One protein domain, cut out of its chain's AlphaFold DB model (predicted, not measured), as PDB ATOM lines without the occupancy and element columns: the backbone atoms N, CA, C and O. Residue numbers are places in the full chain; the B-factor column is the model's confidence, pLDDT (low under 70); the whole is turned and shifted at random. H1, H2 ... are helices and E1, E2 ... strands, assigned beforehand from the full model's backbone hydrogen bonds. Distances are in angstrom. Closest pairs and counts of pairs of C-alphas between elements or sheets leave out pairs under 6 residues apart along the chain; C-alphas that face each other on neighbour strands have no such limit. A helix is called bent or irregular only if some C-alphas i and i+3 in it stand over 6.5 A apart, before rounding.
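Overview. This is residues 4 to 214 of the 579 residues of an uncharacterized protein of Clostridium sp. CAG:1219 (UniProt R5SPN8). Two crossed helices, H4 and H5, make the core of a compact body: H2 and H3 pack on H4 on one side, with H1 on H3 beyond, while H6 and H7 pack on H5. H4 covers one face of a small sheet, E1 to E3, and a second sheet, E4 to E7, reaches away from the core, with the start of H8 near its inner strands; a long loop between H5 and H6 sticks out at residues 159 to 164. The printed part has 211 residues, with eight named helices and seven named strands in the order H1 H2 H3 E1 E2 E3 H4 E4 E5 E6 E7 H5 H6 H7 H8, of the mixed class, helices and strands. The small sheet has the order E1 E3 E2 and is mixed; the other, E4 E5 E6 E7, is antiparallel. The radius of gyration of the C-alphas is 17.3 A, and the spans are 45 by 42 by 39 A.

Along the chain. H1, residues 4 to 11, begins at C-alpha 4, (458.369, 489.773, 374.020). H2, residues 15 to 30, is 21.9 A long, and H3, residues 38 to 49, is 16.0 A. Then come E1, residues 52 to 55, E2, residues 66 to 69, and E3, residues 74 to 77. H4, residues 83 to 95, is 18.0 A long. E4, residues 96 to 100, E5, residues 103 to 106, E6, residues 109 to 113, and E7, residues 120 to 123, follow. H5, residues 125 to 141, is 23.9 A long from C-alpha 125 at (435.772, 474.115, 371.763). H6, residues 170 to 185, is 24.5 A and irregular, with C-alphas 171 and 174 7.6 A apart. H7 is residues 190 to 195, and H8, residues 202 to 212, is 15.1 A long, ending at C-alpha 212, (420.203, 487.872, 368.072).

Arrangement. H5 is the hub, touching H2, H4, H6 and H7. H4 and H5 run opposite ways at a steep tilt of 52 degrees; their closest C-alphas, of Leu 88 and Val 136, are 6.2 A apart. H6 touches H5 with residues 172 to 179 alone, about perpendicular at 80 degrees, closest at the C-alphas of Ala 130 and Gly 176, 4.6 A. H5 touches H7 with residues 131 to 135 alone, closest at the C-alphas of Leu 135 and Tyr 194, 6.6 A. H4 touches H3 with residues 90 to 94 alone, about perpendicular at 89 degrees, closest at the C-alphas of Leu 42 and Phe 94, 5.4 A. H3 touches H1 with residues 43 to 47 alone, the same way at a shallow tilt of 9 degrees, closest at the C-alphas of Phe 7 and Tyr 47, 5.1 A. H2 and H3, a helical hairpin, only just touch, with 3 pairs of C-alphas within 8 A, the closest those of Val 25 and Ala 39, 6.4 A. H4 is on the sheet E1 E3 E2, two layers, a helix on one face of a sheet; it lies over E2 at a height over the sheet of 8.7 A and runs along the strands, at 3 degrees to E2 on the local plane. E1 and E3 are parallel, with N 54 and O 75 2.8 A apart; E3 and E2, a hairpin, are antiparallel, with N 67 and O 76 2.9 A apart. E4 to E7 form a meander, each strand the antiparallel neighbour of the one before; N 97 and O 105, 2.8 A, N 104 and O 111, 2.9 A, and N 121 and O 112, 2.8 A, are within hydrogen-bond range. H8 only grazes this sheet, with residues 202 to 206. Every O i to N i+4 pair is within hydrogen-bond range in H1, H2, H3, H4, H5, H7 and H8; in H6, 10 of 12 are.

Size, cuts and confidence. The two C-alphas farthest apart, of Lys 6 and Gly 162, are 49.6 A apart. The printed part has no cut. The link from H5 to H6, residues 142 to 169, is long, and its residues 159 to 164 stand free. The mean pLDDT of the printed part is 78.6, and it is under 70 at residues 56 to 63, 65, 141 to 173 and 213 to 214 of this model.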
ATOM      1  N   LEU A   4     457.856 490.822 374.903       93.88
ATOM      2  CA  LEU A   4     458.369 489.773 374.020       93.88
ATOM      3  C   LEU A   4     459.801 489.374 374.405       93.88
ATOM      4  O   LEU A   4     460.067 488.190 374.561       93.88
ATOM      5  N   GLU A   5     460.676 490.343 374.693       93.81
ATOM      6  CA  GLU A   5     462.028 490.067 375.224       93.81
ATOM      7  C   GLU A   5     461.973 489.344 376.571       93.81
ATOM      8  O   GLU A   5     462.645 488.342 376.778       93.81
ATOM      9  N   LYS A   6     461.083 489.775 377.476       95.06
ATOM     10  CA  LYS A   6     460.885 489.070 378.749       95.06
ATOM     11  C   LYS A   6     460.366 487.646 378.576       95.06
ATOM     12  O   LYS A   6     460.661 486.791 379.401       95.06
ATOM     13  N   PHE A   7     459.569 487.388 377.541       95.75
ATOM     14  CA  PHE A   7     459.137 486.036 377.202       95.75
ATOM     15  C   PHE A   7     460.297 485.204 376.634       95.75
ATOM     16  O   PHE A   7     460.471 484.056 377.038       95.75
ATOM     17  N   LYS A   8     461.128 485.809 375.776       95.31
ATOM     18  CA  LYS A   8     462.367 485.227 375.247       95.31
ATOM     19  C   LYS A   8     463.302 484.778 376.374       95.31
ATOM     20  O   LYS A   8     463.683 483.612 376.416       95.31
ATOM     21  N   GLU A   9     463.577 485.667 377.330       93.88
ATOM     22  CA  GLU A   9     464.362 485.384 378.542       93.88
ATOM     23  C   GLU A   9     463.729 484.282 379.408       93.88
ATOM     24  O   GLU A   9     464.412 483.348 379.818       93.88
ATOM     25  N   LYS A  10     462.419 484.375 379.679       95.44
ATOM     26  CA  LYS A  10     461.683 483.458 380.567       95.44
ATOM     27  C   LYS A  10     461.644 482.021 380.044       95.44
ATOM     28  O   LYS A  10     461.808 481.090 380.826       95.44
ATOM     29  N   CYS A  11     461.378 481.846 378.750       93.06
ATOM     30  CA  CYS A  11     461.135 480.535 378.147       93.06
ATOM     31  C   CYS A  11     462.301 480.023 377.284       93.06
ATOM     32  O   CYS A  11     462.192 478.936 376.723       93.06
ATOM     33  N   GLY A  12     463.400 480.780 377.163       91.44
ATOM     34  CA  GLY A  12     464.599 480.369 376.425       91.44
ATOM     35  C   GLY A  12     464.385 480.179 374.919       91.44
ATOM     36  O   GLY A  12     465.041 479.331 374.318       91.44
ATOM     37  N   VAL A  13     463.448 480.919 374.317       93.00
ATOM     38  CA  VAL A  13     463.144 480.828 372.875       93.00
ATOM     39  C   VAL A  13     464.086 481.694 372.030       93.00
ATOM     40  O   VAL A  13     464.716 482.626 372.531       93.00
ATOM     41  N   ASP A  14     464.193 481.387 370.739       91.88
ATOM     42  CA  ASP A  14     465.085 482.081 369.809       91.88
ATOM     43  C   ASP A  14     464.449 483.327 369.157       91.88
ATOM     44  O   ASP A  14     463.275 483.665 369.355       91.88
ATOM     45  N   ASP A  15     465.252 484.048 368.371       93.44
ATOM     46  CA  ASP A  15     464.786 485.206 367.603       93.44
ATOM     47  C   ASP A  15     463.807 484.821 366.487       93.44
ATOM     48  O   ASP A  15     462.879 485.578 366.212       93.44
ATOM     49  N   VAL A  16     463.939 483.624 365.900       93.56
ATOM     50  CA  VAL A  16     463.042 483.124 364.842       93.56
ATOM     51  C   VAL A  16     461.619 482.931 365.374       93.56
ATOM     52  O   VAL A  16     460.646 483.282 364.701       93.56
ATOM     53  N   PHE A  17     461.468 482.427 366.602       95.00
ATOM     54  CA  PHE A  17     460.191 482.392 367.309       95.00
ATOM     55  C   PHE A  17     459.624 483.804 367.471       95.00
ATOM     56  O   PHE A  17     458.482 484.063 367.088       95.00
ATOM     57  N   CYS A  18     460.422 484.730 368.007       95.62
ATOM     58  CA  CYS A  18     459.991 486.100 368.286       95.62
ATOM     59  C   CYS A  18     459.589 486.860 367.008       95.62
ATOM     60  O   CYS A  18     458.598 487.601 367.009       95.62
ATOM     61  N   GLU A  19     460.288 486.622 365.898       95.69
ATOM     62  CA  GLU A  19     459.948 487.143 364.576       95.69
ATOM     63  C   GLU A  19     458.616 486.569 364.075       95.69
ATOM     64  O   GLU A  19     457.724 487.329 363.694       95.69
ATOM     65  N   LYS A  20     458.409 485.244 364.152       95.62
ATOM     66  CA  LYS A  20     457.148 484.598 363.737       95.62
ATOM     67  C   LYS A  20     455.945 485.095 364.551       95.62
ATOM     68  O   LYS A  20     454.889 485.349 363.964       95.62
ATOM     69  N   VAL A  21     456.099 485.316 365.863       96.88
ATOM     70  CA  VAL A  21     455.073 485.963 366.711       96.88
ATOM     71  C   VAL A  21     454.801 487.397 366.249       96.88
ATOM     72  O   VAL A  21     453.644 487.790 366.088       96.88
ATOM     73  N   THR A  22     455.852 488.178 365.999       96.25
ATOM     74  CA  THR A  22     455.737 489.574 365.550       96.25
ATOM     75  C   THR A  22     455.053 489.671 364.185       96.25
ATOM     76  O   THR A  22     454.178 490.516 363.990       96.25
ATOM     77  N   ASN A  23     455.361 488.755 363.265       95.62
ATOM     78  CA  ASN A  23     454.732 488.655 361.951       95.62
ATOM     79  C   ASN A  23     453.227 488.342 362.053       95.62
ATOM     80  O   ASN A  23     452.434 488.987 361.365       95.62
ATOM     81  N   LEU A  24     452.802 487.452 362.962       95.50
ATOM     82  CA  LEU A  24     451.375 487.226 363.241       95.50
ATOM     83  C   LEU A  24     450.683 488.495 363.756       95.50
ATOM     84  O   LEU A  24     449.632 488.878 363.243       95.50
ATOM     85  N   VAL A  25     451.269 489.169 364.751       96.06
ATOM     86  CA  VAL A  25     450.700 490.399 365.332       96.06
ATOM     87  C   VAL A  25     450.611 491.513 364.284       96.06
ATOM     88  O   VAL A  25     449.587 492.191 364.195       96.06
ATOM     89  N   ASN A  26     451.629 491.665 363.433       93.25
ATOM     90  CA  ASN A  26     451.623 492.619 362.325       93.25
ATOM     91  C   ASN A  26     450.522 492.308 361.302       93.25
ATOM     92  O   ASN A  26     449.817 493.226 360.881       93.25
ATOM     93  N   LYS A  27     450.310 491.033 360.948       90.12
ATOM     94  CA  LYS A  27     449.196 490.632 360.076       90.12
ATOM     95  C   LYS A  27     447.832 490.895 360.725       90.12
ATOM     96  O   LYS A  27     446.968 491.467 360.071       90.12
ATOM     97  N   LEU A  28     447.646 490.585 362.011       89.56
ATOM     98  CA  LEU A  28     446.406 490.901 362.741       89.56
ATOM     99  C   LEU A  28     446.083 492.408 362.733       89.56
ATOM    100  O   LEU A  28     444.913 492.778 362.644       89.56
ATOM    101  N   ILE A  29     447.102 493.276 362.790       87.81
ATOM    102  CA  ILE A  29     446.939 494.730 362.627       87.81
ATOM    103  C   ILE A  29     446.591 495.089 361.174       87.81
ATOM    104  O   ILE A  29     445.703 495.904 360.943       87.81
ATOM    105  N   TYR A  30     447.291 494.505 360.199       85.94
ATOM    106  CA  TYR A  30     447.142 494.826 358.775       85.94
ATOM    107  C   TYR A  30     445.756 494.462 358.218       85.94
ATOM    108  O   TYR A  30     445.192 495.222 357.438       85.94
ATOM    109  N   PHE A  31     445.177 493.351 358.679       79.75
ATOM    110  CA  PHE A  31     443.800 492.948 358.371       79.75
ATOM    111  C   PHE A  31     442.740 493.658 359.242       79.75
ATOM    112  O   PHE A  31     441.548 493.429 359.065       79.75
ATOM    113  N   GLY A  32     443.143 494.514 360.188       83.69
ATOM    114  CA  GLY A  32     442.226 495.303 361.017       83.69
ATOM    115  C   GLY A  32     441.559 494.560 362.183       83.69
ATOM    116  O   GLY A  32     440.722 495.153 362.862       83.69
ATOM    117  N   TYR A  33     441.935 493.307 362.467       86.38
ATOM    118  CA  TYR A  33     441.379 492.530 363.587       86.38
ATOM    119  C   TYR A  33     441.792 493.076 364.963       86.38
ATOM    120  O   TYR A  33     441.051 492.933 365.933       86.38
ATOM    121  N   ILE A  34     442.959 493.722 365.056       88.38
ATOM    122  CA  ILE A  34     443.421 494.441 366.254       88.38
ATOM    123  C   ILE A  34     444.026 495.795 365.866       88.38
ATOM    124  O   ILE A  34     444.490 495.990 364.747       88.38
ATOM    125  N   ASN A  35     444.107 496.730 366.815       86.62
ATOM    126  CA  ASN A  35     444.858 497.975 366.623       86.62
ATOM    127  C   ASN A  35     446.273 497.904 367.245       86.62
ATOM    128  O   ASN A  35     446.589 497.022 368.049       86.62
ATOM    129  N   LYS A  36     447.128 498.883 366.916       84.31
ATOM    130  CA  LYS A  36     448.517 498.969 367.420       84.31
ATOM    131  C   LYS A  36     448.637 499.095 368.951       84.31
ATOM    132  O   LYS A  36     449.704 498.810 369.491       84.31
ATOM    133  N   LEU A  37     447.583 499.512 369.660       82.69
ATOM    134  CA  LEU A  37     447.567 499.555 371.130       82.69
ATOM    135  C   LEU A  37     447.342 498.147 371.706       82.69
ATOM    136  O   LEU A  37     448.082 497.732 372.599       82.69
ATOM    137  N   TYR A  38     446.404 497.378 371.139       85.50
ATOM    138  CA  TYR A  38     446.134 495.988 371.533       85.50
ATOM    139  C   TYR A  38     447.309 495.038 371.274       85.50
ATOM    140  O   TYR A  38     447.498 494.099 372.042       85.50
ATOM    141  N   ALA A  39     448.157 495.311 370.278       88.94
ATOM    142  CA  ALA A  39     449.375 494.533 370.024       88.94
ATOM    143  C   ALA A  39     450.261 494.361 371.279       88.94
ATOM    144  O   ALA A  39     450.742 493.264 371.560       88.94
ATOM    145  N   LYS A  40     450.406 495.413 372.102       89.38
ATOM    146  CA  LYS A  40     451.154 495.344 373.374       89.38
ATOM    147  C   LYS A  40     450.501 494.404 374.392       89.38
ATOM    148  O   LYS A  40     451.215 493.741 375.143       89.38
ATOM    149  N   ASN A  41     449.171 494.315 374.391       90.75
ATOM    150  CA  ASN A  41     448.427 493.397 375.252       90.75
ATOM    151  C   ASN A  41     448.584 491.938 374.796       90.75
ATOM    152  O   ASN A  41     448.604 491.058 375.650       90.75
ATOM    153  N   LEU A  42     448.757 491.667 373.496       93.94
ATOM    154  CA  LEU A  42     449.003 490.305 373.004       93.94
ATOM    155  C   LEU A  42     450.378 489.779 373.439       93.94
ATOM    156  O   LEU A  42     450.462 488.673 373.969       93.94
ATOM    157  N   TYR A  43     451.436 490.593 373.334       95.00
ATOM    158  CA  TYR A  43     452.755 490.229 373.876       95.00
ATOM    159  C   TYR A  43     452.727 490.042 375.400       95.00
ATOM    160  O   TYR A  43     453.359 489.126 375.923       95.00
ATOM    161  N   LYS A  44     451.961 490.874 376.121       94.12
ATOM    162  CA  LYS A  44     451.734 490.697 377.560       94.12
ATOM    163  C   LYS A  44     451.036 489.363 377.858       94.12
ATOM    164  O   LYS A  44     451.505 488.624 378.716       94.12
ATOM    165  N   LYS A  45     449.974 489.020 377.120       93.62
ATOM    166  CA  LYS A  45     449.271 487.736 377.259       93.62
ATOM    167  C   LYS A  45     450.167 486.536 376.965       93.62
ATOM    168  O   LYS A  45     450.094 485.570 377.709       93.62
ATOM    169  N   LEU A  46     451.035 486.597 375.952       95.88
ATOM    170  CA  LEU A  46     452.035 485.549 375.698       95.88
ATOM    171  C   LEU A  46     452.925 485.316 376.929       95.88
ATOM    172  O   LEU A  46     453.051 484.186 377.390       95.88
ATOM    173  N   TYR A  47     453.454 486.392 377.516       96.06
ATOM    174  CA  TYR A  47     454.267 486.334 378.733       96.06
ATOM    175  C   TYR A  47     453.509 485.809 379.974       96.06
ATOM    176  O   TYR A  47     454.100 485.126 380.814       96.06
ATOM    177  N   GLU A  48     452.220 486.129 380.117       94.00
ATOM    178  CA  GLU A  48     451.398 485.746 381.277       94.00
ATOM    179  C   GLU A  48     450.782 484.338 381.169       94.00
ATOM    180  O   GLU A  48     450.631 483.664 382.195       94.00
ATOM    181  N   ASN A  49     450.438 483.892 379.957       94.75
ATOM    182  CA  ASN A  49     449.704 482.647 379.691       94.75
ATOM    183  C   ASN A  49     450.604 481.448 379.350       94.75
ATOM    184  O   ASN A  49     450.094 480.334 379.296       94.75
ATOM    185  N   VAL A  50     451.901 481.650 379.099       96.12
ATOM    186  CA  VAL A  50     452.856 480.572 378.794       96.12
ATOM    187  C   VAL A  50     454.034 480.656 379.756       96.12
ATOM    188  O   VAL A  50     454.737 481.666 379.793       96.12
ATOM    189  N   ASP A  51     454.244 479.598 380.536       93.81
ATOM    190  CA  ASP A  51     455.381 479.450 381.450       93.81
ATOM    191  C   ASP A  51     456.475 478.561 380.831       93.81
ATOM    192  O   ASP A  51     457.656 478.873 380.977       93.81
ATOM    193  N   THR A  52     456.088 477.550 380.044       92.81
ATOM    194  CA  THR A  52     457.008 476.610 379.381       92.81
ATOM    195  C   THR A  52     456.699 476.498 377.888       92.81
ATOM    196  O   THR A  52     455.547 476.282 377.502       92.81
ATOM    197  N   VAL A  53     457.736 476.580 377.047       91.94
ATOM    198  CA  VAL A  53     457.662 476.253 375.615       91.94
ATOM    199  C   VAL A  53     458.386 474.935 375.367       91.94
ATOM    200  O   VAL A  53     459.541 474.769 375.752       91.94
ATOM    201  N   ILE A  54     457.700 473.995 374.724       89.69
ATOM    202  CA  ILE A  54     458.205 472.669 374.384       89.69
ATOM    203  C   ILE A  54     458.262 472.571 372.860       89.69
ATOM    204  O   ILE A  54     457.231 472.527 372.188       89.69
ATOM    205  N   PHE A  55     459.472 472.506 372.314       86.19
ATOM    206  CA  PHE A  55     459.678 472.156 370.912       86.19
ATOM    207  C   PHE A  55     459.752 470.638 370.763       86.19
ATOM    208  O   PHE A  55     460.369 469.949 371.581       86.19
ATOM    209  N   GLY A  56     459.099 470.111 369.730       69.69
ATOM    210  CA  GLY A  56     459.093 468.686 369.435       69.69
ATOM    211  C   GLY A  56     460.493 468.123 369.186       69.69
ATOM    212  O   GLY A  56     461.305 468.695 368.465       69.69
ATOM    213  N   LYS A  57     460.740 466.942 369.751       57.97
ATOM    214  CA  LYS A  57     461.536 465.905 369.083       57.97
ATOM    215  C   LYS A  57     460.548 464.890 368.523       57.97
ATOM    216  O   LYS A  57     459.510 464.682 369.150       57.97
ATOM    217  N   ASP A  58     460.872 464.266 367.393       51.84
ATOM    218  CA  ASP A  58     459.984 463.358 366.657       51.84
ATOM    219  C   ASP A  58     459.423 462.207 367.511       51.84
ATOM    220  O   ASP A  58     459.968 461.103 367.570       51.84
ATOM    221  N   SER A  59     458.274 462.442 368.142       59.97
ATOM    222  CA  SER A  59     457.383 461.374 368.569       59.97
ATOM    223  C   SER A  59     456.623 460.922 367.329       59.97
ATOM    224  O   SER A  59     455.660 461.571 366.919       59.97
ATOM    225  N   SER A  60     457.063 459.821 366.713       62.75
ATOM    226  CA  SER A  60     456.491 459.315 365.455       62.75
ATOM    227  C   SER A  60     454.989 459.006 365.530       62.75
ATOM    228  O   SER A  60     454.343 458.891 364.499       62.75
ATOM    229  N   LEU A  61     454.421 458.925 366.738       65.75
ATOM    230  CA  LEU A  61     453.007 458.637 367.004       65.75
ATOM    231  C   LEU A  61     452.158 459.885 367.314       65.75
ATOM    232  O   LEU A  61     450.961 459.753 367.585       65.75
ATOM    233  N   ASP A  62     452.744 461.087 367.321       68.56
ATOM    234  CA  ASP A  62     451.998 462.323 367.568       68.56
ATOM    235  C   ASP A  62     451.373 462.876 366.279       68.56
ATOM    236  O   ASP A  62     452.030 463.539 365.470       68.56
ATOM    237  N   TYR A  63     450.075 462.615 366.115       69.50
ATOM    238  CA  TYR A  63     449.260 463.125 365.007       69.50
ATOM    239  C   TYR A  63     448.963 464.635 365.102       69.50
ATOM    240  O   TYR A  63     448.441 465.216 364.152       69.50
ATOM    241  N   LYS A  64     449.238 465.291 366.242       70.94
ATOM    242  CA  LYS A  64     449.000 466.730 366.403       70.94
ATOM    243  C   LYS A  64     450.254 467.519 366.045       70.94
ATOM    244  O   LYS A  64     451.330 467.275 366.571       70.94
ATOM    245  N   SER A  65     450.093 468.580 365.261       69.12
ATOM    246  CA  SER A  65     451.162 469.542 364.951       69.12
ATOM    247  C   SER A  65     451.521 470.499 366.112       69.12
ATOM    248  O   SER A  65     452.350 471.395 365.947       69.12
ATOM    249  N   GLY A  66     450.922 470.326 367.298       79.44
ATOM    250  CA  GLY A  66     451.165 471.134 368.503       79.44
ATOM    251  C   GLY A  66     449.953 471.190 369.444       79.44
ATOM    252  O   GLY A  66     448.853 470.775 369.065       79.44
ATOM    253  N   TYR A  67     450.090 471.781 370.633       85.94
ATOM    254  CA  TYR A  67     448.974 472.136 371.530       85.94
ATOM    255  C   TYR A  67     449.296 473.371 372.386       85.94
ATOM    256  O   TYR A  67     450.443 473.793 372.492       85.94
ATOM    257  N   PHE A  68     448.269 473.942 373.011       89.56
ATOM    258  CA  PHE A  68     448.412 474.891 374.111       89.56
ATOM    259  C   PHE A  68     447.479 474.454 375.247       89.56
ATOM    260  O   PHE A  68     446.302 474.192 374.992       89.56
ATOM    261  N   ASP A  69     448.004 474.348 376.467       87.31
ATOM    262  CA  ASP A  69     447.241 474.037 377.678       87.31
ATOM    263  C   ASP A  69     447.180 475.284 378.571       87.31
ATOM    264  O   ASP A  69     448.194 475.732 379.109       87.31
ATOM    265  N   ALA A  70     445.980 475.850 378.728       87.38
ATOM    266  CA  ALA A  70     445.763 477.078 379.491       87.38
ATOM    267  C   ALA A  70     445.892 476.900 381.015       87.38
ATOM    268  O   ALA A  70     446.198 477.869 381.708       87.38
ATOM    269  N   LEU A  71     445.663 475.689 381.538       86.44
ATOM    270  CA  LEU A  71     445.769 475.387 382.970       86.44
ATOM    271  C   LEU A  71     447.228 475.162 383.369       86.44
ATOM    272  O   LEU A  71     447.668 475.666 384.398       86.44
ATOM    273  N   ARG A  72     447.983 474.443 382.532       87.19
ATOM    274  CA  ARG A  72     449.415 474.182 382.748       87.19
ATOM    275  C   ARG A  72     450.327 475.303 382.261       87.19
ATOM    276  O   ARG A  72     451.493 475.334 382.640       87.19
ATOM    277  N   LYS A  73     449.809 476.195 381.410       91.75
ATOM    278  CA  LYS A  73     450.571 477.226 380.684       91.75
ATOM    279  C   LYS A  73     451.715 476.641 379.849       91.75
ATOM    280  O   LYS A  73     452.782 477.243 379.704       91.75
ATOM    281  N   GLU A  74     451.469 475.460 379.293       92.31
ATOM    282  CA  GLU A  74     452.391 474.728 378.429       92.31
ATOM    283  C   GLU A  74     452.030 474.993 376.963       92.31
ATOM    284  O   GLU A  74     450.896 474.766 376.529       92.31
ATOM    285  N   LEU A  75     453.007 475.464 376.190       93.00
ATOM    286  CA  LEU A  75     452.916 475.604 374.741       93.00
ATOM    287  C   LEU A  75     453.790 474.534 374.086       93.00
ATOM    288  O   LEU A  75     455.006 474.559 374.244       93.00
ATOM    289  N   TYR A  76     453.188 473.646 373.301       89.56
ATOM    290  CA  TYR A  76     453.903 472.630 372.533       89.56
ATOM    291  C   TYR A  76     453.781 472.878 371.029       89.56
ATOM    292  O   TYR A  76     452.679 473.036 370.493       89.56
ATOM    293  N   LEU A  77     454.921 472.865 370.342       87.75
ATOM    294  CA  LEU A  77     455.042 473.092 368.904       87.75
ATOM    295  C   LEU A  77     455.866 471.951 368.298       87.75
ATOM    296  O   LEU A  77     457.047 471.810 368.616       87.75
ATOM    297  N   LYS A  78     455.239 471.124 367.446       82.69
ATOM    298  CA  LYS A  78     455.890 469.946 366.842       82.69
ATOM    299  C   LYS A  78     456.950 470.356 365.820       82.69
ATOM    300  O   LYS A  78     458.075 469.880 365.888       82.69
ATOM    301  N   ASP A  79     456.590 471.269 364.923       81.19
ATOM    302  CA  ASP A  79     457.490 471.901 363.960       81.19
ATOM    303  C   ASP A  79     457.265 473.419 363.977       81.19
ATOM    304  O   ASP A  79     456.131 473.897 363.950       81.19
ATOM    305  N   MET A  80     458.362 474.173 364.027       84.06
ATOM    306  CA  MET A  80     458.360 475.634 363.973       84.06
ATOM    307  C   MET A  80     458.127 476.182 362.561       84.06
ATOM    308  O   MET A  80     457.818 477.368 362.418       84.06
ATOM    309  N   ASN A  81     458.331 475.380 361.514       82.44
ATOM    310  CA  ASN A  81     458.212 475.805 360.118       82.44
ATOM    311  C   ASN A  81     456.794 475.640 359.554       82.44
ATOM    312  O   ASN A  81     456.412 476.419 358.683       82.44
ATOM    313  N   ASN A  82     455.993 474.735 360.121       82.31
ATOM    314  CA  ASN A  82     454.536 474.683 359.983       82.31
ATOM    315  C   ASN A  82     453.886 475.958 360.574       82.31
ATOM    316  O   ASN A  82     453.520 476.027 361.754       82.31
ATOM    317  N   ILE A  83     453.795 477.003 359.746       81.19
ATOM    318  CA  ILE A  83     453.363 478.345 360.154       81.19
ATOM    319  C   ILE A  83     451.868 478.390 360.496       81.19
ATOM    320  O   ILE A  83     451.459 479.159 361.367       81.19
ATOM    321  N   GLU A  84     451.071 477.522 359.873       81.62
ATOM    322  CA  GLU A  84     449.652 477.304 360.147       81.62
ATOM    323  C   GLU A  84     449.457 476.865 361.602       81.62
ATOM    324  O   GLU A  84     448.763 477.539 362.368       81.62
ATOM    325  N   SER A  85     450.119 475.778 362.014       82.25
ATOM    326  CA  SER A  85     450.051 475.270 363.387       82.25
ATOM    327  C   SER A  85     450.592 476.294 364.383       82.25
ATOM    328  O   SER A  85     449.940 476.572 365.396       82.25
ATOM    329  N   PHE A  86     451.733 476.921 364.067       87.31
ATOM    330  CA  PHE A  86     452.339 477.957 364.902       87.31
ATOM    331  C   PHE A  86     451.367 479.119 365.166       87.31
ATOM    332  O   PHE A  86     451.102 479.453 366.324       87.31
ATOM    333  N   TYR A  87     450.764 479.695 364.117       91.50
ATOM    334  CA  TYR A  87     449.781 480.774 364.258       91.50
ATOM    335  C   TYR A  87     448.539 480.331 365.027       91.50
ATOM    336  O   TYR A  87     448.065 481.070 365.891       91.50
ATOM    337  N   LEU A  88     448.046 479.115 364.788       89.81
ATOM    338  CA  LEU A  88     446.881 478.579 365.485       89.81
ATOM    339  C   LEU A  88     447.133 478.483 367.001       89.81
ATOM    340  O   LEU A  88     446.299 478.909 367.802       89.81
ATOM    341  N   ARG A  89     448.307 477.989 367.423       91.38
ATOM    342  CA  ARG A  89     448.640 477.900 368.857       91.38
ATOM    343  C   ARG A  89     448.898 479.280 369.473       91.38
ATOM    344  O   ARG A  89     448.435 479.526 370.586       91.38
ATOM    345  N   MET A  90     449.519 480.211 368.743       95.06
ATOM    346  CA  MET A  90     449.646 481.611 369.179       95.06
ATOM    347  C   MET A  90     448.289 482.300 369.370       95.06
ATOM    348  O   MET A  90     448.101 483.015 370.353       95.06
ATOM    349  N   LEU A  91     447.313 482.055 368.492       94.62
ATOM    350  CA  LEU A  91     445.965 482.605 368.639       94.62
ATOM    351  C   LEU A  91     445.242 482.052 369.874       94.62
ATOM    352  O   LEU A  91     444.604 482.831 370.583       94.62
ATOM    353  N   TYR A  92     445.390 480.766 370.218       93.88
ATOM    354  CA  TYR A  92     444.888 480.262 371.506       93.88
ATOM    355  C   TYR A  92     445.537 480.996 372.694       93.88
ATOM    356  O   TYR A  92     444.826 481.467 373.581       93.88
ATOM    357  N   VAL A  93     446.860 481.189 372.690       95.12
ATOM    358  CA  VAL A  93     447.574 481.925 373.755       95.12
ATOM    359  C   VAL A  93     447.081 483.376 373.877       95.12
ATOM    360  O   VAL A  93     446.771 483.843 374.976       95.12
ATOM    361  N   PHE A  94     446.956 484.091 372.755       94.75
ATOM    362  CA  PHE A  94     446.503 485.487 372.693       94.75
ATOM    363  C   PHE A  94     445.032 485.679 373.092       94.75
ATOM    364  O   PHE A  94     444.659 486.712 373.655       94.75
ATOM    365  N   THR A  95     444.181 484.693 372.827       93.44
ATOM    366  CA  THR A  95     442.750 484.742 373.171       93.44
ATOM    367  C   THR A  95     442.464 484.204 374.574       93.44
ATOM    368  O   THR A  95     441.360 484.380 375.092       93.44
ATOM    369  N   THR A  96     443.472 483.637 375.245       93.19
ATOM    370  CA  THR A  96     443.357 483.131 376.617       93.19
ATOM    371  C   THR A  96     443.299 484.256 377.649       93.19
ATOM    372  O   THR A  96     444.016 485.258 377.560       93.19
ATOM    373  N   THR A  97     442.407 484.097 378.628       91.00
ATOM    374  CA  THR A  97     442.197 484.998 379.766       91.00
ATOM    375  C   THR A  97     441.825 484.165 380.996       91.00
ATOM    376  O   THR A  97     440.848 483.414 380.965       91.00
ATOM    377  N   LYS A  98     442.589 484.292 382.087       89.25
ATOM    378  CA  LYS A  98     442.278 483.645 383.371       89.25
ATOM    379  C   LYS A  98     441.022 484.269 383.992       89.25
ATOM    380  O   LYS A  98     440.911 485.493 384.030       89.25
ATOM    381  N   VAL A  99     440.096 483.442 384.483       87.44
ATOM    382  CA  VAL A  99     438.871 483.885 385.185       87.44
ATOM    383  C   VAL A  99     438.950 483.568 386.676       87.44
ATOM    384  O   VAL A  99     438.628 484.414 387.504       87.44
ATOM    385  N   SER A 100     439.409 482.365 387.011       85.81
ATOM    386  CA  SER A 100     439.742 481.916 388.367       85.81
ATOM    387  C   SER A 100     440.917 480.938 388.283       85.81
ATOM    388  O   SER A 100     441.422 480.688 387.188       85.81
ATOM    389  N   ASP A 101     441.389 480.398 389.406       79.69
ATOM    390  CA  ASP A 101     442.546 479.489 389.410       79.69
ATOM    391  C   ASP A 101     442.344 478.257 388.516       79.69
ATOM    392  O   ASP A 101     443.182 477.998 387.653       79.69
ATOM    393  N   ASP A 102     441.171 477.623 388.601       84.00
ATOM    394  CA  ASP A 102     440.821 476.428 387.821       84.00
ATOM    395  C   ASP A 102     440.003 476.703 386.542       84.00
ATOM    396  O   ASP A 102     439.433 475.769 385.970       84.00
ATOM    397  N   LYS A 103     439.877 477.965 386.093       87.94
ATOM    398  CA  LYS A 103     439.036 478.317 384.930       87.94
ATOM    399  C   LYS A 103     439.619 479.416 384.048       87.94
ATOM    400  O   LYS A 103     439.839 480.551 384.478       87.94
ATOM    401  N   TYR A 104     439.728 479.092 382.764       90.94
ATOM    402  CA  TYR A 104     440.228 479.963 381.708       90.94
ATOM    403  C   TYR A 104     439.181 480.104 380.599       90.94
ATOM    404  O   TYR A 104     438.479 479.153 380.247       90.94
ATOM    405  N   ILE A 105     439.080 481.305 380.036       91.50
ATOM    406  CA  ILE A 105     438.413 481.552 378.754       91.50
ATOM    407  C   ILE A 105     439.499 481.519 377.690       91.50
ATOM    408  O   ILE A 105     440.495 482.223 377.829       91.50
ATOM    409  N   VAL A 106     439.301 480.733 376.637       91.50
ATOM    410  CA  VAL A 106     440.186 480.634 375.473       91.50
ATOM    411  C   VAL A 106     439.341 481.015 374.265       91.50
ATOM    412  O   VAL A 106     438.630 480.175 373.709       91.50
ATOM    413  N   GLY A 107     439.333 482.309 373.927       92.94
ATOM    414  CA  GLY A 107     438.450 482.862 372.898       92.94
ATOM    415  C   GLY A 107     436.974 482.597 373.210       92.94
ATOM    416  O   GLY A 107     436.459 483.026 374.244       92.94
ATOM    417  N   TYR A 108     436.298 481.873 372.321       93.38
ATOM    418  CA  TYR A 108     434.896 481.466 372.468       93.38
ATOM    419  C   TYR A 108     434.670 480.199 373.309       93.38
ATOM    420  O   TYR A 108     433.520 479.853 373.581       93.38
ATOM    421  N   SER A 109     435.739 479.532 373.752       92.75
ATOM    422  CA  SER A 109     435.672 478.317 374.575       92.75
ATOM    423  C   SER A 109     436.035 478.571 376.038       92.75
ATOM    424  O   SER A 109     436.711 479.551 376.363       92.75
ATOM    425  N   THR A 110     435.620 477.671 376.933       90.19
ATOM    426  CA  THR A 110     436.191 477.598 378.288       90.19
ATOM    427  C   THR A 110     437.023 476.338 378.460       90.19
ATOM    428  O   THR A 110     436.722 475.313 377.851       90.19
ATOM    429  N   ALA A 111     438.051 476.431 379.302       87.81
ATOM    430  CA  ALA A 111     438.814 475.306 379.820       87.81
ATOM    431  C   ALA A 111     438.756 475.355 381.352       87.81
ATOM    432  O   ALA A 111     439.054 476.395 381.952       87.81
ATOM    433  N   SER A 112     438.359 474.255 381.987       87.44
ATOM    434  CA  SER A 112     438.285 474.155 383.449       87.44
ATOM    435  C   SER A 112     438.657 472.772 383.962       87.44
ATOM    436  O   SER A 112     438.387 471.770 383.301       87.44
ATOM    437  N   LEU A 113     439.245 472.709 385.156       83.25
ATOM    438  CA  LEU A 113     439.525 471.438 385.818       83.25
ATOM    439  C   LEU A 113     438.236 470.864 386.425       83.25
ATOM    440  O   LEU A 113     437.578 471.510 387.240       83.25
ATOM    441  N   SER A 114     437.867 469.645 386.032       77.38
ATOM    442  CA  SER A 114     436.687 468.964 386.562       77.38
ATOM    443  C   SER A 114     436.937 468.449 387.974       77.38
ATOM    444  O   SER A 114     437.798 467.598 388.195       77.38
ATOM    445  N   THR A 115     436.128 468.888 388.935       74.75
ATOM    446  CA  THR A 115     436.205 468.415 390.328       74.75
ATOM    447  C   THR A 115     435.748 466.964 390.509       74.75
ATOM    448  O   THR A 115     435.988 466.380 391.562       74.75
ATOM    449  N   LYS A 116     435.096 466.362 389.501       74.69
ATOM    450  CA  LYS A 116     434.576 464.984 389.570       74.69
ATOM    451  C   LYS A 116     435.599 463.921 389.179       74.69
ATOM    452  O   LYS A 116     435.550 462.817 389.704       74.69
ATOM    453  N   ASN A 117     436.467 464.222 388.214       74.00
ATOM    454  CA  ASN A 117     437.385 463.244 387.618       74.00
ATOM    455  C   ASN A 117     438.808 463.790 387.389       74.00
ATOM    456  O   ASN A 117     439.631 463.087 386.807       74.00
ATOM    457  N   TYR A 118     439.089 465.030 387.815       72.25
ATOM    458  CA  TYR A 118     440.368 465.734 387.654       72.25
ATOM    459  C   TYR A 118     440.873 465.832 386.198       72.25
ATOM    460  O   TYR A 118     442.059 466.053 385.955       72.25
ATOM    461  N   LYS A 119     439.979 465.698 385.208       78.25
ATOM    462  CA  LYS A 119     440.271 465.914 383.782       78.25
ATOM    463  C   LYS A 119     439.947 467.360 383.400       78.25
ATOM    464  O   LYS A 119     439.090 468.002 384.005       78.25
ATOM    465  N   ILE A 120     440.633 467.871 382.381       78.19
ATOM    466  CA  ILE A 120     440.327 469.188 381.812       78.19
ATOM    467  C   ILE A 120     439.073 469.056 380.947       78.19
ATOM    468  O   ILE A 120     439.069 468.333 379.948       78.19
ATOM    469  N   GLU A 121     438.015 469.758 381.335       81.56
ATOM    470  CA  GLU A 121     436.786 469.890 380.564       81.56
ATOM    471  C   GLU A 121     436.855 471.142 379.688       81.56
ATOM    472  O   GLU A 121     437.253 472.220 380.136       81.56
ATOM    473  N   TYR A 122     436.446 470.981 378.430       84.00
ATOM    474  CA  TYR A 122     436.321 472.061 377.460       84.00
ATOM    475  C   TYR A 122     434.865 472.183 377.018       84.00
ATOM    476  O   TYR A 122     434.226 471.168 376.729       84.00
ATOM    477  N   SER A 123     434.368 473.414 376.912       86.81
ATOM    478  CA  SER A 123     433.062 473.720 376.317       86.81
ATOM    479  C   SER A 123     433.193 474.737 375.191       86.81
ATOM    480  O   SER A 123     434.039 475.636 375.259       86.81
ATOM    481  N   ASN A 124     432.355 474.592 374.161       89.06
ATOM    482  CA  ASN A 124     432.357 475.415 372.947       89.06
ATOM    483  C   ASN A 124     433.722 475.375 372.231       89.06
ATOM    484  O   ASN A 124     434.170 476.361 371.636       89.06
ATOM    485  N   PHE A 125     434.428 474.245 372.325       88.00
ATOM    486  CA  PHE A 125     435.772 474.115 371.763       88.00
ATOM    487  C   PHE A 125     435.742 474.078 370.234       88.00
ATOM    488  O   PHE A 125     436.610 474.661 369.593       88.00
ATOM    489  N   SER A 126     434.728 473.440 369.654       88.62
ATOM    490  CA  SER A 126     434.500 473.335 368.211       88.62
ATOM    491  C   SER A 126     434.342 474.692 367.529       88.62
ATOM    492  O   SER A 126     435.093 474.990 366.608       88.62
ATOM    493  N   ILE A 127     433.435 475.547 368.013       90.06
ATOM    494  CA  ILE A 127     433.206 476.878 367.434       90.06
ATOM    495  C   ILE A 127     434.448 477.768 367.585       90.06
ATOM    496  O   ILE A 127     434.827 478.466 366.650       90.06
ATOM    497  N   ASN A 128     435.150 477.686 368.722       92.06
ATOM    498  CA  ASN A 128     436.405 478.405 368.926       92.06
ATOM    499  C   ASN A 128     437.511 477.920 367.969       92.06
ATOM    500  O   ASN A 128     438.221 478.732 367.379       92.06
ATOM    501  N   ARG A 129     437.618 476.599 367.779       86.81
ATOM    502  CA  ARG A 129     438.539 475.943 366.843       86.81
ATOM    503  C   ARG A 129     438.239 476.327 365.396       86.81
ATOM    504  O   ARG A 129     439.171 476.674 364.683       86.81
ATOM    505  N   ALA A 130     436.972 476.336 364.986       87.44
ATOM    506  CA  ALA A 130     436.547 476.761 363.654       87.44
ATOM    507  C   ALA A 130     436.942 478.217 363.367       87.44
ATOM    508  O   ALA A 130     437.617 478.497 362.379       87.44
ATOM    509  N   VAL A 131     436.584 479.138 364.271       90.56
ATOM    510  CA  VAL A 131     436.885 480.571 364.131       90.56
ATOM    511  C   VAL A 131     438.395 480.810 364.063       90.56
ATOM    512  O   VAL A 131     438.859 481.531 363.182       90.56
ATOM    513  N   ILE A 132     439.172 480.204 364.968       90.44
ATOM    514  CA  ILE A 132     440.628 480.389 365.010       90.44
ATOM    515  C   ILE A 132     441.301 479.780 363.774       90.44
ATOM    516  O   ILE A 132     442.177 480.422 363.199       90.44
ATOM    517  N   SER A 133     440.877 478.601 363.313       82.38
ATOM    518  CA  SER A 133     441.426 477.979 362.101       82.38
ATOM    519  C   SER A 133     441.097 478.776 360.833       82.38
ATOM    520  O   SER A 133     442.012 479.072 360.064       82.38
ATOM    521  N   ASN A 134     439.845 479.221 360.642       80.50
ATOM    522  CA  ASN A 134     439.478 480.085 359.508       80.50
ATOM    523  C   ASN A 134     440.262 481.413 359.536       80.50
ATOM    524  O   ASN A 134     440.704 481.894 358.489       80.50
ATOM    525  N   LEU A 135     440.498 481.983 360.726       85.81
ATOM    526  CA  LEU A 135     441.316 483.185 360.900       85.81
ATOM    527  C   LEU A 135     442.785 482.958 360.497       85.81
ATOM    528  O   LEU A 135     443.353 483.805 359.809       85.81
ATOM    529  N   VAL A 136     443.390 481.815 360.854       85.38
ATOM    530  CA  VAL A 136     444.739 481.437 360.379       85.38
ATOM    531  C   VAL A 136     444.777 481.359 358.853       85.38
ATOM    532  O   VAL A 136     445.652 481.980 358.245       85.38
ATOM    533  N   CYS A 137     443.816 480.672 358.227       75.38
ATOM    534  CA  CYS A 137     443.750 480.544 356.769       75.38
ATOM    535  C   CYS A 137     443.645 481.911 356.071       75.38
ATOM    536  O   CYS A 137     444.364 482.157 355.105       75.38
ATOM    537  N   ARG A 138     442.825 482.841 356.586       74.94
ATOM    538  CA  ARG A 138     442.741 484.219 356.061       74.94
ATOM    539  C   ARG A 138     444.072 484.964 356.188       74.94
ATOM    540  O   ARG A 138     444.595 485.475 355.204       74.94
ATOM    541  N   ILE A 139     444.669 484.955 357.380       79.50
ATOM    542  CA  ILE A 139     445.958 485.608 357.679       79.50
ATOM    543  C   ILE A 139     447.108 485.074 356.801       79.50
ATOM    544  O   ILE A 139     448.074 485.797 356.529       79.50
ATOM    545  N   LEU A 140     447.050 483.811 356.373       75.56
ATOM    546  CA  LEU A 140     448.084 483.191 355.542       75.56
ATOM    547  C   LEU A 140     447.831 483.313 354.038       75.56
ATOM    548  O   LEU A 140     448.794 483.555 353.310       75.56
ATOM    549  N   TYR A 141     446.585 483.167 353.580       67.94
ATOM    550  CA  TYR A 141     446.286 482.906 352.168       67.94
ATOM    551  C   TYR A 141     445.389 483.942 351.475       67.94
ATOM    552  O   TYR A 141     445.234 483.853 350.258       67.94
ATOM    553  N   THR A 142     444.811 484.920 352.186       62.75
ATOM    554  CA  THR A 142     444.043 486.006 351.549       62.75
ATOM    555  C   THR A 142     444.801 487.338 351.564       62.75
ATOM    556  O   THR A 142     445.796 487.522 352.265       62.75
ATOM    557  N   ILE A 143     444.352 488.279 350.734       56.09
ATOM    558  CA  ILE A 143     444.816 489.674 350.706       56.09
ATOM    559  C   ILE A 143     443.692 490.516 351.339       56.09
ATOM    560  O   ILE A 143     442.532 490.214 351.054       56.09
ATOM    561  N   PRO A 144     443.958 491.571 352.143       46.47
ATOM    562  CA  PRO A 144     442.904 492.295 352.876       46.47
ATOM    563  C   PRO A 144     441.772 492.909 352.036       46.47
ATOM    564  O   PRO A 144     440.762 493.325 352.590       46.47
ATOM    565  N   THR A 145     441.934 493.002 350.715       41.22
ATOM    566  CA  THR A 145     440.927 493.521 349.777       41.22
ATOM    567  C   THR A 145     440.009 492.444 349.187       41.22
ATOM    568  O   THR A 145     439.029 492.785 348.530       41.22
ATOM    569  N   ALA A 146     440.305 491.156 349.388       41.94
ATOM    570  CA  ALA A 146     439.494 490.046 348.891       41.94
ATOM    571  C   ALA A 146     438.314 489.773 349.845       41.94
ATOM    572  O   ALA A 146     438.412 488.950 350.752       41.94
ATOM    573  N   LEU A 147     437.213 490.504 349.639       37.44
ATOM    574  CA  LEU A 147     435.974 490.425 350.434       37.44
ATOM    575  C   LEU A 147     435.002 489.318 349.993       37.44
ATOM    576  O   LEU A 147     433.965 489.119 350.627       37.44
ATOM    577  N   GLU A 148     435.295 488.612 348.903       34.50
ATOM    578  CA  GLU A 148     434.484 487.471 348.484       34.50
ATOM    579  C   GLU A 148     434.580 486.335 349.507       34.50
ATOM    580  O   GLU A 148     435.643 486.065 350.073       34.50
ATOM    581  N   ILE A 149     433.474 485.607 349.684       38.97
ATOM    582  CA  ILE A 149     433.470 484.303 350.361       38.97
ATOM    583  C   ILE A 149     434.093 483.290 349.390       38.97
ATOM    584  O   ILE A 149     433.428 482.408 348.849       38.97
ATOM    585  N   SER A 150     435.394 483.452 349.151       29.83
ATOM    586  CA  SER A 150     436.242 482.363 348.704       29.83
ATOM    587  C   SER A 150     436.145 481.278 349.779       29.83
ATOM    588  O   SER A 150     436.325 481.604 350.958       29.83
ATOM    589  N   PRO A 151     435.826 480.016 349.441       34.47
ATOM    590  CA  PRO A 151     435.950 478.942 350.413       34.47
ATOM    591  C   PRO A 151     437.395 478.954 350.921       34.47
ATOM    592  O   PRO A 151     438.325 478.785 350.137       34.47
ATOM    593  N   THR A 152     437.593 479.182 352.226       32.69
ATOM    594  CA  THR A 152     438.911 479.450 352.851       32.69
ATOM    595  C   THR A 152     439.868 478.249 352.853       32.69
ATOM    596  O   THR A 152     440.904 478.249 353.516       32.69
ATOM    597  N   TYR A 153     439.510 477.231 352.084       35.06
ATOM    598  CA  TYR A 153     440.248 476.038 351.756       35.06
ATOM    599  C   TYR A 153     440.181 475.946 350.237       35.06
ATOM    600  O   TYR A 153     439.087 475.832 349.672       35.06
ATOM    601  N   LYS A 154     441.339 476.028 349.568       28.77
ATOM    602  CA  LYS A 154     441.414 475.777 348.124       28.77
ATOM    603  C   LYS A 154     440.664 474.485 347.824       28.77
ATOM    604  O   LYS A 154     440.883 473.485 348.506       28.77
ATOM    605  N   THR A 155     439.878 474.484 346.752       28.31
ATOM    606  CA  THR A 155     439.418 473.259 346.096       28.31
ATOM    607  C   THR A 155     440.619 472.544 345.479       28.31
ATOM    608  O   THR A 155     440.797 472.516 344.262       28.31
ATOM    609  N   TYR A 156     441.471 471.974 346.328       27.20
ATOM    610  CA  TYR A 156     442.232 470.812 345.932       27.20
ATOM    611  C   TYR A 156     441.218 469.703 345.725       27.20
ATOM    612  O   TYR A 156     440.489 469.321 346.640       27.20
ATOM    613  N   GLN A 157     441.184 469.183 344.503       24.97
ATOM    614  CA  GLN A 157     440.751 467.817 344.307       24.97
ATOM    615  C   GLN A 157     441.691 466.962 345.150       24.97
ATOM    616  O   GLN A 157     442.834 466.731 344.770       24.97
ATOM    617  N   ASN A 158     441.230 466.594 346.343       31.42
ATOM    618  CA  ASN A 158     441.243 465.209 346.744       31.42
ATOM    619  C   ASN A 158     440.178 464.946 347.831       31.42
ATOM    620  O   ASN A 158     440.171 465.577 348.882       31.42
ATOM    621  N   THR A 159     439.238 464.043 347.546       31.34
ATOM    622  CA  THR A 159     438.001 463.864 348.319       31.34
ATOM    623  C   THR A 159     438.114 462.870 349.475       31.34
ATOM    624  O   THR A 159     438.210 461.665 349.295       31.34
ATOM    625  N   PHE A 160     437.856 463.348 350.681       36.12
ATOM    626  CA  PHE A 160     436.879 462.674 351.541       36.12
ATOM    627  C   PHE A 160     435.677 462.234 350.663       36.12
ATOM    628  O   PHE A 160     435.093 463.112 350.032       36.12
ATOM    629  N   LEU A 161     435.376 460.929 350.530       40.75
ATOM    630  CA  LEU A 161     434.603 460.299 349.421       40.75
ATOM    631  C   LEU A 161     435.362 460.040 348.082       40.75
ATOM    632  O   LEU A 161     434.763 460.113 347.010       40.75
ATOM    633  N   GLY A 162     436.666 459.724 348.087       35.94
ATOM    634  CA  GLY A 162     437.348 459.116 346.922       35.94
ATOM    635  C   GLY A 162     438.647 459.737 346.371       35.94
ATOM    636  O   GLY A 162     438.993 459.449 345.232       35.94
ATOM    637  N   ASN A 163     439.405 460.546 347.115       30.81
ATOM    638  CA  ASN A 163     440.831 460.784 346.865       30.81
ATOM    639  C   ASN A 163     441.591 461.201 348.166       30.81
ATOM    640  O   ASN A 163     441.018 461.389 349.231       30.81
ATOM    641  N   LYS A 164     442.919 461.369 348.098       32.03
ATOM    642  CA  LYS A 164     443.814 461.403 349.277       32.03
ATOM    643  C   LYS A 164     443.941 462.758 349.997       32.03
ATOM    644  O   LYS A 164     444.597 463.658 349.471       32.03
ATOM    645  N   ILE A 165     443.491 462.826 351.252       31.73
ATOM    646  CA  ILE A 165     443.992 463.786 352.254       31.73
ATOM    647  C   ILE A 165     445.268 463.199 352.882       31.73
ATOM    648  O   ILE A 165     445.257 462.081 353.394       31.73
ATOM    649  N   CYS A 166     446.378 463.941 352.858       27.95
ATOM    650  CA  CYS A 166     447.539 463.645 353.701       27.95
ATOM    651  C   CYS A 166     447.497 464.551 354.931       27.95
ATOM    652  O   CYS A 166     447.821 465.734 354.855       27.95
ATOM    653  N   ALA A 167     447.077 463.985 356.060       30.89
ATOM    654  CA  ALA A 167     446.948 464.717 357.307       30.89
ATOM    655  C   ALA A 167     448.315 465.110 357.892       30.89
ATOM    656  O   ALA A 167     448.981 464.288 358.512       30.89
ATOM    657  N   ASP A 168     448.656 466.393 357.767       34.31
ATOM    658  CA  ASP A 168     449.494 467.106 358.745       34.31
ATOM    659  C   ASP A 168     448.816 468.392 359.281       34.31
ATOM    660  O   ASP A 168     449.130 468.813 360.395       34.31
ATOM    661  N   ASN A 169     447.844 468.988 358.561       37.84
ATOM    662  CA  ASN A 169     447.123 470.205 358.999       37.84
ATOM    663  C   ASN A 169     445.591 470.257 358.725       37.84
ATOM    664  O   ASN A 169     444.925 471.111 359.309       37.84
ATOM    665  N   ASP A 170     444.989 469.364 357.926       49.75
ATOM    666  CA  ASP A 170     443.581 469.484 357.456       49.75
ATOM    667  C   ASP A 170     442.471 469.165 358.489       49.75
ATOM    668  O   ASP A 170     441.282 469.186 358.170       49.75
ATOM    669  N   ILE A 171     442.826 468.926 359.756       48.81
ATOM    670  CA  ILE A 171     441.919 468.459 360.833       48.81
ATOM    671  C   ILE A 171     440.712 469.398 361.070       48.81
ATOM    672  O   ILE A 171     439.722 468.991 361.676       48.81
ATOM    673  N   TYR A 172     440.774 470.648 360.599       60.62
ATOM    674  CA  TYR A 172     439.813 471.712 360.912       60.62
ATOM    675  C   TYR A 172     438.870 472.104 359.761       60.62
ATOM    676  O   TYR A 172     438.034 472.988 359.952       60.62
ATOM    677  N   PHE A 173     438.977 471.464 358.587       67.62
ATOM    678  CA  PHE A 173     438.137 471.770 357.417       67.62
ATOM    679  C   PHE A 173     436.637 471.646 357.726       67.62
ATOM    680  O   PHE A 173     435.861 472.551 357.419       67.62
ATOM    681  N   LEU A 174     436.239 470.547 358.379       76.31
ATOM    682  CA  LEU A 174     434.839 470.261 358.698       76.31
ATOM    683  C   LEU A 174     434.230 471.350 359.588       76.31
ATOM    684  O   LEU A 174     433.201 471.920 359.241       76.31
ATOM    685  N   GLU A 175     434.875 471.699 360.705       81.25
ATOM    686  CA  GLU A 175     434.319 472.724 361.598       81.25
ATOM    687  C   GLU A 175     434.342 474.122 360.963       81.25
ATOM    688  O   GLU A 175     433.418 474.903 361.187       81.25
ATOM    689  N   GLY A 176     435.349 474.423 360.131       78.62
ATOM    690  CA  GLY A 176     435.394 475.646 359.328       78.62
ATOM    691  C   GLY A 176     434.224 475.748 358.341       78.62
ATOM    692  O   GLY A 176     433.630 476.818 358.213       78.62
ATOM    693  N   ARG A 177     433.834 474.634 357.705       79.75
ATOM    694  CA  ARG A 177     432.684 474.570 356.789       79.75
ATOM    695  C   ARG A 177     431.345 474.712 357.516       79.75
ATOM    696  O   ARG A 177     430.522 475.532 357.108       79.75
ATOM    697  N   LEU A 178     431.163 473.996 358.626       85.88
ATOM    698  CA  LEU A 178     429.964 474.096 359.470       85.88
ATOM    699  C   LEU A 178     429.792 475.507 360.065       85.88
ATOM    700  O   LEU A 178     428.666 475.990 360.206       85.88
ATOM    701  N   LEU A 179     430.893 476.212 360.356       86.81
ATOM    702  CA  LEU A 179     430.873 477.624 360.747       86.81
ATOM    703  C   LEU A 179     430.359 478.533 359.618       86.81
ATOM    704  O   LEU A 179     429.532 479.409 359.888       86.81
ATOM    705  N   THR A 180     430.802 478.330 358.373       82.44
ATOM    706  CA  THR A 180     430.313 479.092 357.210       82.44
ATOM    707  C   THR A 180     428.814 478.872 356.987       82.44
ATOM    708  O   THR A 180     428.074 479.839 356.799       82.44
ATOM    709  N   GLU A 181     428.338 477.626 357.067       86.31
ATOM    710  CA  GLU A 181     426.911 477.284 356.957       86.31
ATOM    711  C   GLU A 181     426.070 477.962 358.051       86.31
ATOM    712  O   GLU A 181     425.052 478.598 357.757       86.31
ATOM    713  N   LEU A 182     426.534 477.896 359.304       87.56
ATOM    714  CA  LEU A 182     425.912 478.566 360.445       87.56
ATOM    715  C   LEU A 182     425.831 480.083 360.216       87.56
ATOM    716  O   LEU A 182     424.748 480.665 360.299       87.56
ATOM    717  N   CYS A 183     426.946 480.737 359.886       85.31
ATOM    718  CA  CYS A 183     426.986 482.187 359.670       85.31
ATOM    719  C   CYS A 183     426.080 482.622 358.506       85.31
ATOM    720  O   CYS A 183     425.345 483.610 358.626       85.31
ATOM    721  N   PHE A 184     426.051 481.840 357.422       85.88
ATOM    722  CA  PHE A 184     425.185 482.074 356.270       85.88
ATOM    723  C   PHE A 184     423.693 482.017 356.630       85.88
ATOM    724  O   PHE A 184     422.931 482.947 356.328       85.88
ATOM    725  N   VAL A 185     423.250 480.964 357.326       85.25
ATOM    726  CA  VAL A 185     421.855 480.857 357.783       85.25
ATOM    727  C   VAL A 185     421.499 482.024 358.703       85.25
ATOM    728  O   VAL A 185     420.455 482.653 358.504       85.25
ATOM    729  N   LEU A 186     422.407 482.415 359.597       81.19
ATOM    730  CA  LEU A 186     422.230 483.523 360.537       81.19
ATOM    731  C   LEU A 186     422.421 484.937 359.944       81.19
ATOM    732  O   LEU A 186     422.440 485.897 360.712       81.19
ATOM    733  N   ASN A 187     422.556 485.113 358.619       78.69
ATOM    734  CA  ASN A 187     422.805 486.423 357.973       78.69
ATOM    735  C   ASN A 187     423.947 487.220 358.640       78.69
ATOM    736  O   ASN A 187     423.859 488.442 358.789       78.69
ATOM    737  N   SER A 188     424.976 486.530 359.118       81.75
ATOM    738  CA  SER A 188     426.047 487.118 359.921       81.75
ATOM    739  C   SER A 188     427.384 486.911 359.212       81.75
ATOM    740  O   SER A 188     427.597 485.875 358.588       81.75
ATOM    741  N   ASN A 189     428.275 487.900 359.269       80.62
ATOM    742  CA  ASN A 189     429.600 487.785 358.664       80.62
ATOM    743  C   ASN A 189     430.518 487.005 359.619       80.62
ATOM    744  O   ASN A 189     430.541 487.298 360.813       80.62
ATOM    745  N   GLU A 190     431.301 486.047 359.114       81.06
ATOM    746  CA  GLU A 190     432.329 485.373 359.923       81.06
ATOM    747  C   GLU A 190     433.347 486.370 360.507       81.06
ATOM    748  O   GLU A 190     433.877 486.156 361.595       81.06
ATOM    749  N   GLU A 191     433.580 487.504 359.840       81.75
ATOM    750  CA  GLU A 191     434.485 488.552 360.327       81.75
ATOM    751  C   GLU A 191     434.030 489.191 361.639       81.75
ATOM    752  O   GLU A 191     434.879 489.581 362.443       81.75
ATOM    753  N   ASP A 192     432.720 489.215 361.917       85.06
ATOM    754  CA  ASP A 192     432.210 489.643 363.221       85.06
ATOM    755  C   ASP A 192     432.765 488.737 364.341       85.06
ATOM    756  O   ASP A 192     433.081 489.225 365.428       85.06
ATOM    757  N   LEU A 193     432.949 487.436 364.076       89.00
ATOM    758  CA  LEU A 193     433.536 486.486 365.025       89.00
ATOM    759  C   LEU A 193     435.064 486.627 365.126       89.00
ATOM    760  O   LEU A 193     435.611 486.460 366.211       89.00
ATOM    761  N   TYR A 194     435.778 486.975 364.052       88.38
ATOM    762  CA  TYR A 194     437.232 487.192 364.148       88.38
ATOM    763  C   TYR A 194     437.575 488.484 364.909       88.38
ATOM    764  O   TYR A 194     438.489 488.493 365.731       88.38
ATOM    765  N   ILE A 195     436.833 489.571 364.665       84.94
ATOM    766  CA  ILE A 195     437.050 490.868 365.327       84.94
ATOM    767  C   ILE A 195     436.766 490.749 366.831       84.94
ATOM    768  O   ILE A 195     437.575 491.160 367.660       84.94
ATOM    769  N   ASN A 196     435.641 490.129 367.199       89.69
ATOM    770  CA  ASN A 196     435.222 489.996 368.598       89.69
ATOM    771  C   ASN A 196     435.909 488.820 369.333       89.69
ATOM    772  O   ASN A 196     435.572 488.532 370.482       89.69
ATOM    773  N   LEU A 197     436.883 488.152 368.706       90.12
ATOM    774  CA  LEU A 197     437.701 487.102 369.323       90.12
ATOM    775  C   LEU A 197     438.702 487.668 370.352       90.12
ATOM    776  O   LEU A 197     439.021 487.011 371.342       90.12
ATOM    777  N   PHE A 198     439.186 488.895 370.126       87.19
ATOM    778  CA  PHE A 198     440.155 489.592 370.990       87.19
ATOM    779  C   PHE A 198     439.499 490.521 372.025       87.19
ATOM    780  O   PHE A 198     440.192 491.222 372.763       87.19
ATOM    781  N   ASP A 199     438.168 490.524 372.069       83.50
ATOM    782  CA  ASP A 199     437.359 491.373 372.934       83.50
ATOM    783  C   ASP A 199     437.493 490.972 374.417       83.50
ATOM    784  O   ASP A 199     437.876 489.851 374.755       83.50
ATOM    785  N   ASN A 200     437.119 491.866 375.341       77.38
ATOM    786  CA  ASN A 200     437.230 491.602 376.788       77.38
ATOM    787  C   ASN A 200     436.376 490.411 377.276       77.38
ATOM    788  O   ASN A 200     436.600 489.900 378.374       77.38
ATOM    789  N   ASN A 201     435.362 489.992 376.511       84.44
ATOM    790  CA  ASN A 201     434.578 488.793 376.801       84.44
ATOM    791  C   ASN A 201     433.976 488.193 375.510       84.44
ATOM    792  O   ASN A 201     432.817 488.483 375.184       84.44
ATOM    793  N   PRO A 202     434.730 487.348 374.782       88.25
ATOM    794  CA  PRO A 202     434.264 486.779 373.521       88.25
ATOM    795  C   PRO A 202     433.067 485.842 373.728       88.25
ATOM    796  O   PRO A 202     432.118 485.882 372.956       88.25
ATOM    797  N   ILE A 203     433.010 485.069 374.817       88.00
ATOM    798  CA  ILE A 203     431.864 484.180 375.103       88.00
ATOM    799  C   ILE A 203     430.539 484.960 375.149       88.00
ATOM    800  O   ILE A 203     429.576 484.585 374.480       88.00
ATOM    801  N   LYS A 204     430.502 486.114 375.831       88.19
ATOM    802  CA  LYS A 204     429.330 487.007 375.810       88.19
ATOM    803  C   LYS A 204     429.041 487.584 374.424       88.19
ATOM    804  O   LYS A 204     427.912 488.002 374.175       88.19
ATOM    805  N   PHE A 205     430.023 487.687 373.528       89.81
ATOM    806  CA  PHE A 205     429.760 488.000 372.123       89.81
ATOM    807  C   PHE A 205     429.106 486.820 371.396       89.81
ATOM    808  O   PHE A 205     428.054 487.032 370.801       89.81
ATOM    809  N   LEU A 206     429.637 485.597 371.508       89.56
ATOM    810  CA  LEU A 206     429.050 484.399 370.892       89.56
ATOM    811  C   LEU A 206     427.592 484.185 371.331       89.56
ATOM    812  O   LEU A 206     426.715 483.989 370.492       89.56
ATOM    813  N   GLU A 207     427.299 484.315 372.628       85.94
ATOM    814  CA  GLU A 207     425.920 484.258 373.125       85.94
ATOM    815  C   GLU A 207     425.015 485.298 372.450       85.94
ATOM    816  O   GLU A 207     423.897 484.981 372.048       85.94
ATOM    817  N   ARG A 208     425.480 486.549 372.313       85.12
ATOM    818  CA  ARG A 208     424.721 487.620 371.645       85.12
ATOM    819  C   ARG A 208     424.547 487.336 370.153       85.12
ATOM    820  O   ARG A 208     423.460 487.570 369.632       85.12
ATOM    821  N   PHE A 209     425.579 486.820 369.488       85.50
ATOM    822  CA  PHE A 209     425.586 486.439 368.075       85.50
ATOM    823  C   PHE A 209     424.529 485.362 367.778       85.50
ATOM    824  O   PHE A 209     423.721 485.524 366.863       85.50
ATOM    825  N   LEU A 210     424.450 484.320 368.610       83.31
ATOM    826  CA  LEU A 210     423.459 483.247 368.473       83.31
ATOM    827  C   LEU A 210     422.043 483.720 368.865       83.31
ATOM    828  O   LEU A 210     421.096 483.560 368.089       83.31
ATOM    829  N   LYS A 211     421.887 484.396 370.014       77.69
ATOM    830  CA  LYS A 211     420.581 484.877 370.521       77.69
ATOM    831  C   LYS A 211     419.918 485.910 369.601       77.69
ATOM    832  O   LYS A 211     418.703 485.857 369.401       77.69
ATOM    833  N   LYS A 212     420.693 486.826 369.000       70.12
ATOM    834  CA  LYS A 212     420.203 487.872 368.072       70.12
ATOM    835  C   LYS A 212     419.419 487.294 366.890       70.12
ATOM    836  O   LYS A 212     418.486 487.929 366.408       70.12
ATOM    837  N   ASN A 213     419.768 486.083 366.462       61.88
ATOM    838  CA  ASN A 213     419.214 485.434 365.279       61.88
ATOM    839  C   ASN A 213     418.020 484.504 365.576       61.88
ATOM    840  O   ASN A 213     417.626 483.715 364.723       61.88
ATOM    841  N   LYS A 214     417.411 484.613 366.771       60.03
ATOM    842  CA  LYS A 214     416.274 483.784 367.232       60.03
ATOM    843  C   LYS A 214     416.553 482.273 367.202       60.03
ATOM    844  O   LYS A 214     415.615 481.477 367.143       60.03
TER     845      LYS A 214